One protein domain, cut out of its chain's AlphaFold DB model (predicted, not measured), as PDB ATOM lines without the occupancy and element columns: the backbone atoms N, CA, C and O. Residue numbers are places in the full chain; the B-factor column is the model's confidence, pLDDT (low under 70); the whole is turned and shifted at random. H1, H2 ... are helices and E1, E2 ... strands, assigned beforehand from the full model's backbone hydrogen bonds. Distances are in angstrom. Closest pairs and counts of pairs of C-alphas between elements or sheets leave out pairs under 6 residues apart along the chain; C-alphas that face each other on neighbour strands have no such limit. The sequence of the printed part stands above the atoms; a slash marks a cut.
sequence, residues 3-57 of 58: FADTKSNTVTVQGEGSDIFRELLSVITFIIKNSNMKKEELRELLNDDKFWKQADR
ATOM      1  N   PHE A   3     111.474  97.738 223.718       68.25
ATOM      2  CA  PHE A   3     112.454  96.710 224.039       68.25
ATOM      3  C   PHE A   3     112.848  96.853 225.502       68.25
ATOM      4  O   PHE A   3     113.284  97.923 225.921       68.25
ATOM      5  N   ALA A   4     112.704  95.778 226.270       70.38
ATOM      6  CA  ALA A   4     113.186  95.707 227.641       70.38
ATOM      7  C   ALA A   4     114.298  94.661 227.713       70.38
ATOM      8  O   ALA A   4     114.057  93.476 227.479       70.38
ATOM      9  N   ASP A   5     115.512  95.100 228.034       69.44
ATOM     10  CA  ASP A   5     116.598  94.200 228.400       69.44
ATOM     11  C   ASP A   5     116.612  94.041 229.924       69.44
ATOM     12  O   ASP A   5     117.016  94.933 230.672       69.44
ATOM     13  N   THR A   6     116.154  92.879 230.382       64.94
ATOM     14  CA  THR A   6     116.051  92.536 231.805       64.94
ATOM     15  C   THR A   6     117.400  92.215 232.447       64.94
ATOM     16  O   THR A   6     117.494  92.221 233.672       64.94
ATOM     17  N   LYS A   7     118.457  91.962 231.659       69.00
ATOM     18  CA  LYS A   7     119.814  91.746 232.189       69.00
ATOM     19  C   LYS A   7     120.510  93.063 232.510       69.00
ATOM     20  O   LYS A   7     121.263  93.124 233.476       69.00
ATOM     21  N   SER A   8     120.255  94.103 231.716       60.69
ATOM     22  CA  SER A   8     120.828  95.441 231.913       60.69
ATOM     23  C   SER A   8     119.872  96.439 232.582       60.69
ATOM     24  O   SER A   8     120.291  97.545 232.906       60.69
ATOM     25  N   ASN A   9     118.609  96.057 232.830       60.88
ATOM     26  CA  ASN A   9     117.533  96.950 233.288       60.88
ATOM     27  C   ASN A   9     117.346  98.182 232.384       60.88
ATOM     28  O   ASN A   9     116.968  99.259 232.851       60.88
ATOM     29  N   THR A  10     117.591  98.027 231.084       59.16
ATOM     30  CA  THR A  10     117.477  99.120 230.116       59.16
ATOM     31  C   THR A  10     116.193  98.961 229.311       59.16
ATOM     32  O   THR A  10     115.934  97.893 228.753       59.16
ATOM     33  N   VAL A  11     115.386 100.022 229.236       66.94
ATOM     34  CA  VAL A  11     114.192 100.067 228.383       66.94
ATOM     35  C   VAL A  11     114.433 101.045 227.245       66.94
ATOM     36  O   VAL A  11     114.661 102.232 227.472       66.94
ATOM     37  N   THR A  12     114.356 100.544 226.016       65.44
ATOM     38  CA  THR A  12     114.511 101.335 224.796       65.44
ATOM     39  C   THR A  12     113.173 101.378 224.074       65.44
ATOM     40  O   THR A  12     112.653 100.349 223.643       65.44
ATOM     41  N   VAL A  13     112.612 102.576 223.920       65.69
ATOM     42  CA  VAL A  13     111.369 102.790 223.170       65.69
ATOM     43  C   VAL A  13     111.699 103.530 221.882       65.69
ATOM     44  O   VAL A  13     112.259 104.620 221.923       65.69
ATOM     45  N   GLN A  14     111.379 102.924 220.737       66.44
ATOM     46  CA  GLN A  14     111.579 103.520 219.411       66.44
ATOM     47  C   GLN A  14     110.232 103.862 218.752       66.44
ATOM     48  O   GLN A  14     109.301 103.044 218.790       66.44
ATOM     49  N   GLY A  15     110.155 105.042 218.122       69.06
ATOM     50  CA  GLY A  15     108.985 105.576 217.403       69.06
ATOM     51  C   GLY A  15     108.198 106.643 218.181       69.06
ATOM     52  O   GLY A  15     108.613 107.049 219.266       69.06
ATOM     53  N   GLU A  16     107.046 107.065 217.646       65.94
ATOM     54  CA  GLU A  16     106.147 108.083 218.244       65.94
ATOM     55  C   GLU A  16     105.726 107.750 219.690       65.94
ATOM     56  O   GLU A  16     105.550 108.634 220.519       65.94
ATOM     57  N   GLY A  17     105.671 106.463 220.053       63.28
ATOM     58  CA  GLY A  17     105.398 106.030 221.431       63.28
ATOM     59  C   GLY A  17     106.528 106.299 222.440       63.28
ATOM     60  O   GLY A  17     106.346 106.041 223.629       63.28
ATOM     61  N   SER A  18     107.698 106.779 221.998       69.31
ATOM     62  CA  SER A  18     108.820 107.100 222.894       69.31
ATOM     63  C   SER A  18     108.572 108.354 223.730       69.31
ATOM     64  O   SER A  18     108.979 108.387 224.894       69.31
ATOM     65  N   ASP A  19     107.842 109.329 223.188       71.69
ATOM     66  CA  ASP A  19     107.499 110.559 223.899       71.69
ATOM     67  C   ASP A  19     106.463 110.280 224.993       71.69
ATOM     68  O   ASP A  19     106.684 110.636 226.148       71.69
ATOM     69  N   ILE A  20     105.425 109.497 224.679       75.12
ATOM     70  CA  ILE A  20     104.407 109.049 225.649       75.12
ATOM     71  C   ILE A  20     105.050 108.250 226.791       75.12
ATOM     72  O   ILE A  20     104.731 108.440 227.964       75.12
ATOM     73  N   PHE A  21     105.997 107.362 226.474       73.62
ATOM     74  CA  PHE A  21     106.694 106.587 227.498       73.62
ATOM     75  C   PHE A  21     107.573 107.466 228.401       73.62
ATOM     76  O   PHE A  21     107.632 107.249 229.614       73.62
ATOM     77  N   ARG A  22     108.236 108.486 227.839       77.00
ATOM     78  CA  ARG A  22     109.004 109.472 228.616       77.00
ATOM     79  C   ARG A  22     108.102 110.329 229.496       77.00
ATOM     80  O   ARG A  22     108.457 110.559 230.652       77.00
ATOM     81  N   GLU A  23     106.948 110.758 228.994       77.06
ATOM     82  CA  GLU A  23     105.959 111.497 229.783       77.06
ATOM     83  C   GLU A  23     105.449 110.661 230.958       77.06
ATOM     84  O   GLU A  23     105.489 111.137 232.095       77.06
ATOM     85  N   LEU A  24     105.089 109.394 230.724       79.75
ATOM     86  CA  LEU A  24     104.653 108.471 231.776       79.75
ATOM     87  C   LEU A  24     105.734 108.274 232.849       79.75
ATOM     88  O   LEU A  24     105.454 108.366 234.046       79.75
ATOM     89  N   LEU A  25     106.990 108.064 232.439       79.12
ATOM     90  CA  LEU A  25     108.119 107.982 233.371       79.12
ATOM     91  C   LEU A  25     108.321 109.285 234.153       79.12
ATOM     92  O   LEU A  25     108.683 109.234 235.332       79.12
ATOM     93  N   SER A  26     108.077 110.442 233.535       78.31
ATOM     94  CA  SER A  26     108.164 111.737 234.214       78.31
ATOM     95  C   SER A  26     107.092 111.872 235.298       78.31
ATOM     96  O   SER A  26     107.415 112.289 236.409       78.31
ATOM     97  N   VAL A  27     105.858 111.428 235.023       80.75
ATOM     98  CA  VAL A  27     104.742 111.445 235.981       80.75
ATOM     99  C   VAL A  27     105.038 110.515 237.152       80.75
ATOM    100  O   VAL A  27     104.940 110.931 238.305       80.75
ATOM    101  N   ILE A  28     105.493 109.288 236.881       77.75
ATOM    102  CA  ILE A  28     105.892 108.338 237.929       77.75
ATOM    103  C   ILE A  28     107.028 108.930 238.777       77.75
ATOM    104  O   ILE A  28     106.962 108.921 240.006       77.75
ATOM    105  N   THR A  29     108.044 109.519 238.143       77.56
ATOM    106  CA  THR A  29     109.171 110.152 238.848       77.56
ATOM    107  C   THR A  29     108.721 111.345 239.694       77.56
ATOM    108  O   THR A  29     109.213 111.532 240.808       77.56
ATOM    109  N   PHE A  30     107.784 112.151 239.190       80.81
ATOM    110  CA  PHE A  30     107.202 113.278 239.912       80.81
ATOM    111  C   PHE A  30     106.435 112.806 241.146       80.81
ATOM    112  O   PHE A  30     106.633 113.363 242.227       80.81
ATOM    113  N   ILE A  31     105.619 111.758 241.011       74.19
ATOM    114  CA  ILE A  31     104.896 111.158 242.134       74.19
ATOM    115  C   ILE A  31     105.900 110.696 243.185       74.19
ATOM    116  O   ILE A  31     105.805 111.150 244.318       74.19
ATOM    117  N   ILE A  32     106.915 109.908 242.822       72.44
ATOM    118  CA  ILE A  32     107.936 109.420 243.771       72.44
ATOM    119  C   ILE A  32     108.613 110.582 244.510       72.44
ATOM    120  O   ILE A  32     108.734 110.553 245.732       72.44
ATOM    121  N   LYS A  33     109.024 111.631 243.783       76.06
ATOM    122  CA  LYS A  33     109.718 112.786 244.373       76.06
ATOM    123  C   LYS A  33     108.839 113.606 245.319       76.06
ATOM    124  O   LYS A  33     109.369 114.162 246.274       76.06
ATOM    125  N   ASN A  34     107.535 113.698 245.061       78.31
ATOM    126  CA  ASN A  34     106.624 114.549 245.837       78.31
ATOM    127  C   ASN A  34     105.818 113.797 246.903       78.31
ATOM    128  O   ASN A  34     105.314 114.423 247.828       78.31
ATOM    129  N   SER A  35     105.688 112.474 246.803       69.50
ATOM    130  CA  SER A  35     104.891 111.671 247.743       69.50
ATOM    131  C   SER A  35     105.688 111.149 248.942       69.50
ATOM    132  O   SER A  35     105.112 110.503 249.809       69.50
ATOM    133  N   ASN A  36     106.999 111.428 249.014       73.44
ATOM    134  CA  ASN A  36     107.926 110.853 250.004       73.44
ATOM    135  C   ASN A  36     107.826 109.312 250.094       73.44
ATOM    136  O   ASN A  36     108.167 108.709 251.111       73.44
ATOM    137  N   MET A  37     107.319 108.698 249.021       79.62
ATOM    138  CA  MET A  37     106.942 107.298 248.938       79.62
ATOM    139  C   MET A  37     108.191 106.470 248.674       79.62
ATOM    140  O   MET A  37     109.006 106.790 247.798       79.62
ATOM    141  N   LYS A  38     108.362 105.399 249.442       82.12
ATOM    142  CA  LYS A  38     109.480 104.479 249.248       82.12
ATOM    143  C   LYS A  38     109.268 103.666 247.977       82.12
ATOM    144  O   LYS A  38     108.152 103.477 247.494       82.12
ATOM    145  N   LYS A  39     110.363 103.136 247.435       76.56
ATOM    146  CA  LYS A  39     110.328 102.303 246.228       76.56
ATOM    147  C   LYS A  39     109.427 101.073 246.409       76.56
ATOM    148  O   LYS A  39     108.792 100.634 245.457       76.56
ATOM    149  N   GLU A  40     109.382 100.532 247.621       81.69
ATOM    150  CA  GLU A  40     108.555  99.390 248.007       81.69
ATOM    151  C   GLU A  40     107.062  99.734 247.960       81.69
ATOM    152  O   GLU A  40     106.293  98.995 247.357       81.69
ATOM    153  N   GLU A  41     106.672 100.894 248.490       80.81
ATOM    154  CA  GLU A  41     105.282 101.375 248.480       80.81
ATOM    155  C   GLU A  41     104.806 101.676 247.054       80.81
ATOM    156  O   GLU A  41     103.699 101.308 246.669       80.81
ATOM    157  N   LEU A  42     105.675 102.264 246.222       80.31
ATOM    158  CA  LEU A  42     105.395 102.436 244.796       80.31
ATOM    159  C   LEU A  42     105.182 101.081 244.106       80.31
ATOM    160  O   LEU A  42     104.299 100.941 243.265       80.31
ATOM    161  N   ARG A  43     106.000 100.079 244.440       81.62
ATOM    162  CA  ARG A  43     105.881  98.736 243.868       81.62
ATOM    163  C   ARG A  43     104.579  98.061 244.292       81.62
ATOM    164  O   ARG A  43     103.987  97.369 243.473       81.62
ATOM    165  N   GLU A  44     104.143  98.248 245.531       85.81
ATOM    166  CA  GLU A  44     102.841  97.767 246.007       85.81
ATOM    167  C   GLU A  44     101.693  98.463 245.273       85.81
ATOM    168  O   GLU A  44     100.810  97.785 244.758       85.81
ATOM    169  N   LEU A  45     101.755  99.788 245.125       83.38
ATOM    170  CA  LEU A  45     100.740 100.578 244.426       83.38
ATOM    171  C   LEU A  45     100.625 100.212 242.939       83.38
ATOM    172  O   LEU A  45      99.523 100.033 242.433       83.38
ATOM    173  N   LEU A  46     101.753 100.040 242.243       82.00
ATOM    174  CA  LEU A  46     101.775  99.611 240.841       82.00
ATOM    175  C   LEU A  46     101.385  98.138 240.651       82.00
ATOM    176  O   LEU A  46     101.073  97.744 239.532       82.00
ATOM    177  N   ASN A  47     101.411  97.319 241.703       84.44
ATOM    178  CA  ASN A  47     100.916  95.942 241.665       84.44
ATOM    179  C   ASN A  47      99.457  95.825 242.144       84.44
ATOM    180  O   ASN A  47      98.906  94.726 242.102       84.44
ATOM    181  N   ASP A  48      98.831  96.912 242.608       86.88
ATOM    182  CA  ASP A  48      97.438  96.895 243.052       86.88
ATOM    183  C   ASP A  48      96.489  96.936 241.843       86.88
ATOM    184  O   ASP A  48      96.408  97.918 241.104       86.88
ATOM    185  N   ASP A  49      95.701  95.879 241.671       86.31
ATOM    186  CA  ASP A  49      94.640  95.796 240.662       86.31
ATOM    187  C   ASP A  49      93.645  96.964 240.741       86.31
ATOM    188  O   ASP A  49      93.055  97.353 239.730       86.31
ATOM    189  N   LYS A  50      93.416  97.536 241.931       83.62
ATOM    190  CA  LYS A  50      92.541  98.707 242.088       83.62
ATOM    191  C   LYS A  50      93.121  99.938 241.408       83.62
ATOM    192  O   LYS A  50      92.350 100.694 240.820       83.62
ATOM    193  N   PHE A  51      94.441 100.118 241.465       81.69
ATOM    194  CA  PHE A  51      95.123 101.218 240.790       81.69
ATOM    195  C   PHE A  51      94.905 101.124 239.277       81.69
ATOM    196  O   PHE A  51      94.436 102.082 238.664       81.69
ATOM    197  N   TRP A  52      95.112  99.944 238.688       81.94
ATOM    198  CA  TRP A  52      94.909  99.740 237.251       81.94
ATOM    199  C   TRP A  52      93.446  99.850 236.825       81.94
ATOM    200  O   TRP A  52      93.159 100.469 235.807       81.94
ATOM    201  N   LYS A  53      92.500  99.353 237.632       80.50
ATOM    202  CA  LYS A  53      91.060  99.555 237.380       80.50
ATOM    203  C   LYS A  53      90.644 101.022 237.430       80.50
ATOM    204  O   LYS A  53      89.656 101.393 236.805       80.50
ATOM    205  N   GLN A  54      91.330 101.836 238.228       74.19
ATOM    206  CA  GLN A  54      91.065 103.266 238.296       74.19
ATOM    207  C   GLN A  54      91.713 104.009 237.127       74.19
ATOM    208  O   GLN A  54      91.077 104.903 236.582       74.19
ATOM    209  N   ALA A  55      92.922 103.617 236.720       72.12
ATOM    210  CA  ALA A  55      93.588 104.155 235.538       72.12
ATOM    211  C   ALA A  55      92.810 103.855 234.244       72.12
ATOM    212  O   ALA A  55      92.664 104.747 233.425       72.12
ATOM    213  N   ASP A  56      92.235 102.656 234.104       73.50
ATOM    214  CA  ASP A  56      91.432 102.234 232.937       73.50
ATOM    215  C   ASP A  56      90.109 103.012 232.773       73.50
ATOM    216  O   ASP A  56      89.463 102.968 231.730       73.50
ATOM    217  N   ARG A  57      89.669 103.732 233.815       70.06
ATOM    218  CA  ARG A  57      88.452 104.561 233.781       70.06
ATOM    219  C   ARG A  57      88.675 105.975 233.238       70.06
ATOM    220  O   ARG A  57      87.684 106.689 233.081       70.06
TER     221      ARG A  57
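Overview. This is residues 3 to 57 of the 58 residues of an uncharacterized protein of Campylobacter ureolyticus RIGS 9880 (UniProt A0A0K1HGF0). A long helix, H1, is the base of an open frame, with a small two-stranded hairpin, E1 and E2, near its first end and two short helices, H2 and H3, following its last end, where the chain folds back off one side of H1. The hairpin and the H2 to H3 stretch lie off the same side of H1, and the space between them is empty. The printed part has 55 residues with two named strands and three named helices, in the order E1, E2, H1, H2, H3; the sheet's order is E1 - E2, antiparallel, and the class is mostly helix. The whole is loose, with a radius of gyration of the C-alphas of 13.1 A and spans of 29 by 28 by 21 A.

Along the chain. The sheet consists of E1, residues 3 to 5, and E2, residues 10 to 13. E1 begins with C-alpha 3 at (112.454, 96.710, 224.039), and E2 is 10.0 A from first to last C-alpha. H1, residues 17 to 35, is the longest helix at 26.9 A and runs from C-alpha 17 at (105.398, 106.030, 221.431) to C-alpha 35 at (104.891, 111.671, 247.743). H2, residues 39 to 46, is 10.5 A long. H3, residues 49 to 55, is 9.9 A long and ends with C-alpha 55 at (93.588, 104.155, 235.538).

Arrangement. E1 and E2 form a hairpin, antiparallel at 174 degrees between their directions. The C-alphas of Ala 4 and Val 11 face each other at 4.5 A. N 3 and O 12, at 2.9 A, and N 12 and O 3, at 2.8 A, are within hydrogen-bond range. The closest C-alphas of E2 and H1 are those of Val 13 and Phe 21, 7.4 A apart. H1 and H2 are close but not clearly touching, with Ile 32 and Leu 42 closest, their C-alphas 7.5 A apart. They run opposite ways at a steep tilt of 58 degrees. H2 and H3 are also close but not clearly touching; their closest C-alphas, those of Leu 45 and Phe 51, are 6.7 A apart. Their lines are about perpendicular at 73 degrees, only just more than steep. H1 and H3 are apart, and E1 is apart from H1, H2 and H3. In H1, H2 and H3 every O i to N i+4 pair is within hydrogen-bond range.

Size, cuts and confidence. The two C-alphas farthest apart are those of Lys 7 and Arg 57, at 33.9 A. The printed part has no cut, and the four links between its elements are tight. Residues 43 to 57 stand free, of which 43 to 46 belong to H2 and 49 to 55 to H3. The mean pLDDT of the printed part is 74.8; it is under 70 at residue 3, residues 5 to 18 and residue 35.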